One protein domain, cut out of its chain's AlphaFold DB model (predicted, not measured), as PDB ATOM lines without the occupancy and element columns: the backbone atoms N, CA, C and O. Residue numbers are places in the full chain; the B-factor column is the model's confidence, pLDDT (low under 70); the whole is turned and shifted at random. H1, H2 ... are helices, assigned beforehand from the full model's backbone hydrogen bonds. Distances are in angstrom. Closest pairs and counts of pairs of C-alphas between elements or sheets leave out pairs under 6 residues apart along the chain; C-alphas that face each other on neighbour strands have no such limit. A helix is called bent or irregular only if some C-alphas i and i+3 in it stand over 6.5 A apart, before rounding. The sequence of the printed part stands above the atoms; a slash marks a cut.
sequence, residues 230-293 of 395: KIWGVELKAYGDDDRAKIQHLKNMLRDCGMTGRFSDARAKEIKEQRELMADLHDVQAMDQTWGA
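This is residues 230 to 293 of the 395 residues of an uncharacterized protein of Ceratocystis fimbriata f. sp. platani (UniProt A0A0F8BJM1). A long helical arm, H3, reaches away from a small corner of two shorter helices, H1 and H2, which meet near their ends and make no bundle with it. An eight-residue loop, residues 257 to 264, joins H2 to H3, and residues 276 to 293 of H3 stick out with nothing packed on them. The printed part has 64 residues with three named helices, H1, H2 and H3 in that order, and no named strand; the class is all helix. The whole is extended, with a radius of gyration of the C-alphas of 17.1 A and spans of 53 by 26 by 13 A, the arm making much of the length.

The printed part begins at Lys 230, and H1 follows as residues 232 to 239, with C-alpha 232 at (35.055, 36.456, 3.755). H1 is neither bent nor irregular, but only just: C-alphas 235 and 238 are 6.1 A apart. H2 is residues 243 to 256, 20.0 A from first to last C-alpha, starting at C-alpha 243 at (39.357, 44.753, 12.504). H3 is the longest helix, residues 265 to 293, 41.1 A from first to last C-alpha. It runs from C-alpha 265 at (29.470, 24.005, 19.259) to C-alpha 293 at (-2.459, 21.379, -6.437).

H1 and H2 only just touch, with 3 pairs of C-alphas within 8 A, and they touch only at the corner by their link. Their closest C-alphas are those of Tyr 239 and Lys 246, 6.0 A apart, and H2 touches H1 with residues 245 to 246 alone. Their lines stand at a steep tilt of 64 degrees, and they run opposite ways. H1 and H3 are apart. H2 and H3 are apart too, though they follow each other in the chain. In H2 and H3 each O i to N i+4 pair is within hydrogen-bond range; in H1 this holds for 1 of 4 such pairs, and for 2 of 5 pairs of O i and N i+3.

The two C-alphas farthest apart are those of Asp 241 and Gly 292, at 53.5 A. Without residues 276 to 293, which stand free, the body of 46 residues spans 33 by 20 by 15 A and has a radius of gyration of 12.3 A. The printed part has no cut. The link from H1 to H2 is tight, with 3 residues, and the link from H2 to H3 is short, with 8. The mean pLDDT of the printed part is 87.3; residues 292 to 293 are under 70.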
ATOM      1  N   LYS A 230      30.265  31.899   3.646       87.81
ATOM      2  CA  LYS A 230      30.456  33.187   2.943       87.81
ATOM      3  C   LYS A 230      31.901  33.365   2.464       87.81
ATOM      4  O   LYS A 230      32.836  32.845   3.072       87.81
ATOM      5  N   ILE A 231      32.096  34.139   1.393       89.94
ATOM      6  CA  ILE A 231      33.428  34.495   0.879       89.94
ATOM      7  C   ILE A 231      33.955  35.695   1.675       89.94
ATOM      8  O   ILE A 231      33.794  36.849   1.283       89.94
ATOM      9  N   TRP A 232      34.599  35.422   2.813       89.94
ATOM     10  CA  TRP A 232      35.055  36.456   3.755       89.94
ATOM     11  C   TRP A 232      35.969  37.524   3.139       89.94
ATOM     12  O   TRP A 232      35.944  38.665   3.587       89.94
ATOM     13  N   GLY A 233      36.743  37.186   2.100       85.06
ATOM     14  CA  GLY A 233      37.602  38.139   1.385       85.06
ATOM     15  C   GLY A 233      36.855  39.175   0.533       85.06
ATOM     16  O   GLY A 233      37.466  40.160   0.131       85.06
ATOM     17  N   VAL A 234      35.560  38.972   0.269       87.12
ATOM     18  CA  VAL A 234      34.680  39.957  -0.384       87.12
ATOM     19  C   VAL A 234      33.938  40.755   0.686       87.12
ATOM     20  O   VAL A 234      34.072  41.974   0.737       87.12
ATOM     21  N   GLU A 235      33.249  40.068   1.602       87.75
ATOM     22  CA  GLU A 235      32.417  40.702   2.636       87.75
ATOM     23  C   GLU A 235      33.224  41.639   3.554       87.75
ATOM     24  O   GLU A 235      32.825  42.766   3.833       87.75
ATOM     25  N   LEU A 236      34.413  41.208   3.990       88.44
ATOM     26  CA  LEU A 236      35.248  41.985   4.912       88.44
ATOM     27  C   LEU A 236      36.078  43.064   4.206       88.44
ATOM     28  O   LEU A 236      36.635  43.923   4.884       88.44
ATOM     29  N   LYS A 237      36.133  43.061   2.866       88.25
ATOM     30  CA  LYS A 237      36.807  44.109   2.081       88.25
ATOM     31  C   LYS A 237      36.060  45.441   2.166       88.25
ATOM     32  O   LYS A 237      36.707  46.483   2.147       88.25
ATOM     33  N   ALA A 238      34.735  45.407   2.336       86.44
ATOM     34  CA  ALA A 238      33.921  46.594   2.613       86.44
ATOM     35  C   ALA A 238      34.281  47.274   3.951       86.44
ATOM     36  O   ALA A 238      34.049  48.465   4.112       86.44
ATOM     37  N   TYR A 239      34.891  46.530   4.882       86.06
ATOM     38  CA  TYR A 239      35.331  47.005   6.199       86.06
ATOM     39  C   TYR A 239      36.858  47.227   6.283       86.06
ATOM     40  O   TYR A 239      37.409  47.306   7.381       86.06
ATOM     41  N   GLY A 240      37.550  47.294   5.137       85.69
ATOM     42  CA  GLY A 240      38.949  47.727   5.025       85.69
ATOM     43  C   GLY A 240      39.925  47.027   5.979       85.69
ATOM     44  O   GLY A 240      39.956  45.798   6.079       85.69
ATOM     45  N   ASP A 241      40.720  47.822   6.697       82.31
ATOM     46  CA  ASP A 241      41.645  47.362   7.741       82.31
ATOM     47  C   ASP A 241      41.052  47.445   9.163       82.31
ATOM     48  O   ASP A 241      41.679  46.996  10.122       82.31
ATOM     49  N   ASP A 242      39.801  47.898   9.311       90.88
ATOM     50  CA  ASP A 242      39.128  48.074  10.603       90.88
ATOM     51  C   ASP A 242      38.680  46.742  11.214       90.88
ATOM     52  O   ASP A 242      37.518  46.328  11.145       90.88
ATOM     53  N   ASP A 243      39.612  46.053  11.874       89.94
ATOM     54  CA  ASP A 243      39.357  44.753  12.504       89.94
ATOM     55  C   ASP A 243      38.203  44.802  13.528       89.94
ATOM     56  O   ASP A 243      37.451  43.837  13.660       89.94
ATOM     57  N   ARG A 244      37.952  45.953  14.167       89.69
ATOM     58  CA  ARG A 244      36.782  46.161  15.043       89.69
ATOM     59  C   ARG A 244      35.453  46.227  14.292       89.69
ATOM     60  O   ARG A 244      34.474  45.654  14.773       89.69
ATOM     61  N   ALA A 245      35.406  46.870  13.127       92.69
ATOM     62  CA  ALA A 245      34.205  46.912  12.292       92.69
ATOM     63  C   ALA A 245      33.889  45.513  11.738       92.69
ATOM     64  O   ALA A 245      32.752  45.045  11.840       92.69
ATOM     65  N   LYS A 246      34.922  44.779  11.296       91.75
ATOM     66  CA  LYS A 246      34.829  43.356  10.917       91.75
ATOM     67  C   LYS A 246      34.241  42.511  12.050       91.75
ATOM     68  O   LYS A 246      33.315  41.737  11.820       91.75
ATOM     69  N   ILE A 247      34.727  42.682  13.282       91.88
ATOM     70  CA  ILE A 247      34.201  41.991  14.471       91.88
ATOM     71  C   ILE A 247      32.730  42.338  14.735       91.88
ATOM     72  O   ILE A 247      31.957  41.438  15.058       91.88
ATOM     73  N   GLN A 248      32.324  43.606  14.618       92.62
ATOM     74  CA  GLN A 248      30.927  44.013  14.817       92.62
ATOM     75  C   GLN A 248      30.000  43.401  13.761       92.62
ATOM     76  O   GLN A 248      28.973  42.821  14.115       92.62
ATOM     77  N   HIS A 249      30.384  43.452  12.485       92.69
ATOM     78  CA  HIS A 249      29.637  42.838  11.388       92.69
ATOM     79  C   HIS A 249      29.516  41.311  11.553       92.69
ATOM     80  O   HIS A 249      28.417  40.762  11.476       92.69
ATOM     81  N   LEU A 250      30.610  40.626  11.907       92.38
ATOM     82  CA  LEU A 250      30.592  39.194  12.225       92.38
ATOM     83  C   LEU A 250      29.680  38.887  13.431       92.38
ATOM     84  O   LEU A 250      28.867  37.968  13.359       92.38
ATOM     85  N   LYS A 251      29.745  39.676  14.516       91.31
ATOM     86  CA  LYS A 251      28.856  39.543  15.691       91.31
ATOM     87  C   LYS A 251      27.377  39.762  15.336       91.31
ATOM     88  O   LYS A 251      26.525  39.094  15.920       91.31
ATOM     89  N   ASN A 252      27.070  40.644  14.383       92.44
ATOM     90  CA  ASN A 252      25.711  40.827  13.870       92.44
ATOM     91  C   ASN A 252      25.246  39.587  13.089       92.44
ATOM     92  O   ASN A 252      24.230  39.015  13.464       92.44
ATOM     93  N   MET A 253      26.042  39.054  12.155       91.19
ATOM     94  CA  MET A 253      25.686  37.807  11.452       91.19
ATOM     95  C   MET A 253      25.503  36.596  12.383       91.19
ATOM     96  O   MET A 253      24.655  35.747  12.112       91.19
ATOM     97  N   LEU A 254      26.251  36.495  13.496       91.50
ATOM     98  CA  LEU A 254      25.972  35.471  14.519       91.50
ATOM     99  C   LEU A 254      24.582  35.673  15.152       91.50
ATOM    100  O   LEU A 254      23.864  34.692  15.351       91.50
ATOM    101  N   ARG A 255      24.191  36.923  15.445       91.62
ATOM    102  CA  ARG A 255      22.864  37.271  15.984       91.62
ATOM    103  C   ARG A 255      21.753  36.928  14.991       91.62
ATOM    104  O   ARG A 255      20.781  36.300  15.400       91.62
ATOM    105  N   ASP A 256      21.934  37.257  13.716       89.81
ATOM    106  CA  ASP A 256      20.974  36.978  12.637       89.81
ATOM    107  C   ASP A 256      20.828  35.466  12.374       89.81
ATOM    108  O   ASP A 256      19.810  34.991  11.878       89.81
ATOM    109  N   CYS A 257      21.830  34.676  12.769       87.00
ATOM    110  CA  CYS A 257      21.754  33.218  12.802       87.00
ATOM    111  C   CYS A 257      21.190  32.641  14.110       87.00
ATOM    112  O   CYS A 257      21.262  31.435  14.299       87.00
ATOM    113  N   GLY A 258      20.678  33.450  15.040       85.31
ATOM    114  CA  GLY A 258      20.157  32.973  16.330       85.31
ATOM    115  C   GLY A 258      21.231  32.566  17.352       85.31
ATOM    116  O   GLY A 258      20.904  32.154  18.474       85.31
ATOM    117  N   MET A 259      22.523  32.722  17.033       81.06
ATOM    118  CA  MET A 259      23.637  32.516  17.969       81.06
ATOM    119  C   MET A 259      23.878  33.757  18.829       81.06
ATOM    120  O   MET A 259      24.886  34.456  18.717       81.06
ATOM    121  N   THR A 260      22.945  34.013  19.740       80.69
ATOM    122  CA  THR A 260      23.067  35.061  20.755       80.69
ATOM    123  C   THR A 260      23.756  34.542  22.020       80.69
ATOM    124  O   THR A 260      23.406  33.495  22.563       80.69
ATOM    125  N   GLY A 261      24.741  35.292  22.526       80.06
ATOM    126  CA  GLY A 261      25.425  34.994  23.788       80.06
ATOM    127  C   GLY A 261      26.716  34.183  23.628       80.06
ATOM    128  O   GLY A 261      27.558  34.494  22.788       80.06
ATOM    129  N   ARG A 262      26.924  33.181  24.493       77.56
ATOM    130  CA  ARG A 262      28.134  32.344  24.455       77.56
ATOM    131  C   ARG A 262      28.037  31.346  23.306       77.56
ATOM    132  O   ARG A 262      27.133  30.517  23.279       77.56
ATOM    133  N   PHE A 263      29.006  31.395  22.396       76.06
ATOM    134  CA  PHE A 263      29.147  30.380  21.361       76.06
ATOM    135  C   PHE A 263      29.389  28.999  21.994       76.06
ATOM    136  O   PHE A 263      30.341  28.821  22.755       76.06
ATOM    137  N   SER A 264      28.537  28.038  21.642       79.69
ATOM    138  CA  SER A 264      28.680  26.617  21.951       79.69
ATOM    139  C   SER A 264      28.580  25.835  20.647       79.69
ATOM    140  O   SER A 264      27.678  26.095  19.850       79.69
ATOM    141  N   ASP A 265      29.476  24.867  20.447       75.12
ATOM    142  CA  ASP A 265      29.470  24.005  19.259       75.12
ATOM    143  C   ASP A 265      28.172  23.192  19.138       75.12
ATOM    144  O   ASP A 265      27.714  22.950  18.024       75.12
ATOM    145  N   ALA A 266      27.544  22.831  20.264       83.88
ATOM    146  CA  ALA A 266      26.240  22.165  20.269       83.88
ATOM    147  C   ALA A 266      25.145  23.073  19.686       83.88
ATOM    148  O   ALA A 266      24.461  22.682  18.749       83.88
ATOM    149  N   ARG A 267      25.061  24.327  20.151       85.12
ATOM    150  CA  ARG A 267      24.072  25.302  19.663       85.12
ATOM    151  C   ARG A 267      24.306  25.702  18.201       85.12
ATOM    152  O   ARG A 267      23.356  25.997  17.490       85.12
ATOM    153  N   ALA A 268      25.558  25.706  17.736       86.25
ATOM    154  CA  ALA A 268      25.873  25.948  16.326       86.25
ATOM    155  C   ALA A 268      25.376  24.808  15.417       86.25
ATOM    156  O   ALA A 268      24.867  25.077  14.330       86.25
ATOM    157  N   LYS A 269      25.495  23.551  15.876       86.56
ATOM    158  CA  LYS A 269      24.937  22.376  15.189       86.56
ATOM    159  C   LYS A 269      23.413  22.383  15.209       86.56
ATOM    160  O   LYS A 269      22.825  22.271  14.147       86.56
ATOM    161  N   GLU A 270      22.805  22.609  16.370       88.25
ATOM    162  CA  GLU A 270      21.349  22.689  16.543       88.25
ATOM    163  C   GLU A 270      20.720  23.746  15.620       88.25
ATOM    164  O   GLU A 270      19.732  23.474  14.958       88.25
ATOM    165  N   ILE A 271      21.334  24.925  15.475       87.81
ATOM    166  CA  ILE A 271      20.864  25.964  14.540       87.81
ATOM    167  C   ILE A 271      21.014  25.548  13.068       87.81
ATOM    168  O   ILE A 271      20.194  25.937  12.234       87.81
ATOM    169  N   LYS A 272      22.054  24.777  12.722       89.69
ATOM    170  CA  LYS A 272      22.198  24.216  11.371       89.69
ATOM    171  C   LYS A 272      21.111  23.169  11.117       89.69
ATOM    172  O   LYS A 272      20.451  23.246  10.093       89.69
ATOM    173  N   GLU A 273      20.915  22.251  12.055       90.69
ATOM    174  CA  GLU A 273      19.914  21.180  12.022       90.69
ATOM    175  C   GLU A 273      18.482  21.735  11.978       90.69
ATOM    176  O   GLU A 273      17.682  21.299  11.165       90.69
ATOM    177  N   GLN A 274      18.175  22.787  12.742       88.25
ATOM    178  CA  GLN A 274      16.894  23.503  12.674       88.25
ATOM    179  C   GLN A 274      16.652  24.160  11.307       88.25
ATOM    180  O   GLN A 274      15.513  24.211  10.849       88.25
ATOM    181  N   ARG A 275      17.701  24.672  10.648       88.69
ATOM    182  CA  ARG A 275      17.602  25.231   9.287       88.69
ATOM    183  C   ARG A 275      17.473  24.152   8.214       88.69
ATOM    184  O   ARG A 275      16.808  24.397   7.218       88.69
ATOM    185  N   GLU A 276      18.099  23.001   8.425       91.06
ATOM    186  CA  GLU A 276      17.998  21.805   7.583       91.06
ATOM    187  C   GLU A 276      16.572  21.241   7.668       91.06
ATOM    188  O   GLU A 276      15.865  21.245   6.671       91.06
ATOM    189  N   LEU A 277      16.064  20.990   8.879       91.50
ATOM    190  CA  LEU A 277      14.683  20.556   9.122       91.50
ATOM    191  C   LEU A 277      13.629  21.557   8.606       91.50
ATOM    192  O   LEU A 277      12.577  21.157   8.118       91.50
ATOM    193  N   MET A 278      13.886  22.868   8.701       88.12
ATOM    194  CA  MET A 278      13.001  23.891   8.127       88.12
ATOM    195  C   MET A 278      13.014  23.879   6.592       88.12
ATOM    196  O   MET A 278      11.976  24.146   5.988       88.12
ATOM    197  N   ALA A 279      14.156  23.573   5.968       93.75
ATOM    198  CA  ALA A 279      14.242  23.387   4.523       93.75
ATOM    199  C   ALA A 279      13.513  22.104   4.099       93.75
ATOM    200  O   ALA A 279      12.672  22.175   3.213       93.75
ATOM    201  N   ASP A 280      13.721  20.987   4.801       93.50
ATOM    202  CA  ASP A 280      13.025  19.720   4.543       93.50
ATOM    203  C   ASP A 280      11.497  19.880   4.644       93.50
ATOM    204  O   ASP A 280      10.756  19.417   3.780       93.50
ATOM    205  N   LEU A 281      11.000  20.597   5.662       94.06
ATOM    206  CA  LEU A 281       9.573  20.914   5.796       94.06
ATOM    207  C   LEU A 281       9.057  21.806   4.661       94.06
ATOM    208  O   LEU A 281       7.933  21.609   4.200       94.06
ATOM    209  N   HIS A 282       9.850  22.780   4.210       92.31
ATOM    210  CA  HIS A 282       9.494  23.616   3.066       92.31
ATOM    211  C   HIS A 282       9.480  22.809   1.760       92.31
ATOM    212  O   HIS A 282       8.586  23.001   0.942       92.31
ATOM    213  N   ASP A 283      10.411  21.877   1.577       93.19
ATOM    214  CA  ASP A 283      10.493  21.038   0.382       93.19
ATOM    215  C   ASP A 283       9.363  19.997   0.347       93.19
ATOM    216  O   ASP A 283       8.757  19.802  -0.707       93.19
ATOM    217  N   VAL A 284       8.969  19.427   1.494       94.50
ATOM    218  CA  VAL A 284       7.727  18.639   1.619       94.50
ATOM    219  C   VAL A 284       6.509  19.495   1.259       94.50
ATOM    220  O   VAL A 284       5.714  19.092   0.416       94.50
ATOM    221  N   GLN A 285       6.390  20.713   1.802       91.12
ATOM    222  CA  GLN A 285       5.296  21.632   1.450       91.12
ATOM    223  C   GLN A 285       5.307  22.037  -0.032       91.12
ATOM    224  O   GLN A 285       4.242  22.251  -0.614       91.12
ATOM    225  N   ALA A 286       6.480  22.155  -0.656       92.06
ATOM    226  CA  ALA A 286       6.629  22.464  -2.072       92.06
ATOM    227  C   ALA A 286       6.276  21.259  -2.957       92.06
ATOM    228  O   ALA A 286       5.669  21.444  -4.016       92.06
ATOM    229  N   MET A 287       6.583  20.029  -2.531       85.81
ATOM    230  CA  MET A 287       6.124  18.809  -3.201       85.81
ATOM    231  C   MET A 287       4.611  18.621  -3.060       85.81
ATOM    232  O   MET A 287       3.949  18.410  -4.075       85.81
ATOM    233  N   ASP A 288       4.047  18.813  -1.865       90.06
ATOM    234  CA  ASP A 288       2.596  18.799  -1.628       90.06
ATOM    235  C   ASP A 288       1.874  19.845  -2.486       90.06
ATOM    236  O   ASP A 288       0.828  19.561  -3.067       90.06
ATOM    237  N   GLN A 289       2.441  21.044  -2.647       88.06
ATOM    238  CA  GLN A 289       1.911  22.046  -3.577       88.06
ATOM    239  C   GLN A 289       2.055  21.605  -5.038       88.06
ATOM    240  O   GLN A 289       1.101  21.709  -5.803       88.06
ATOM    241  N   THR A 290       3.213  21.082  -5.443       86.44
ATOM    242  CA  THR A 290       3.486  20.719  -6.846       86.44
ATOM    243  C   THR A 290       2.643  19.529  -7.318       86.44
ATOM    244  O   THR A 290       2.188  19.518  -8.461       86.44
ATOM    245  N   TRP A 291       2.399  18.544  -6.451       82.19
ATOM    246  CA  TRP A 291       1.645  17.330  -6.779       82.19
ATOM    247  C   TRP A 291       0.172  17.447  -6.354       82.19
ATOM    248  O   TRP A 291      -0.726  17.142  -7.142       82.19
ATOM    249  N   GLY A 292      -0.106  17.981  -5.162       64.75
ATOM    250  CA  GLY A 292      -1.453  18.128  -4.598       64.75
ATOM    251  C   GLY A 292      -2.284  19.286  -5.165       64.75
ATOM    252  O   GLY A 292      -3.514  19.191  -5.167       64.75
ATOM    253  N   ALA A 293      -1.682  20.338  -5.743       58.44
ATOM    254  CA  ALA A 293      -2.459  21.379  -6.437       58.44
ATOM    255  C   ALA A 293      -3.190  20.853  -7.688       58.44
ATOM    256  O   ALA A 293      -4.168  21.460  -8.128       58.44
TER     257      ALA A 293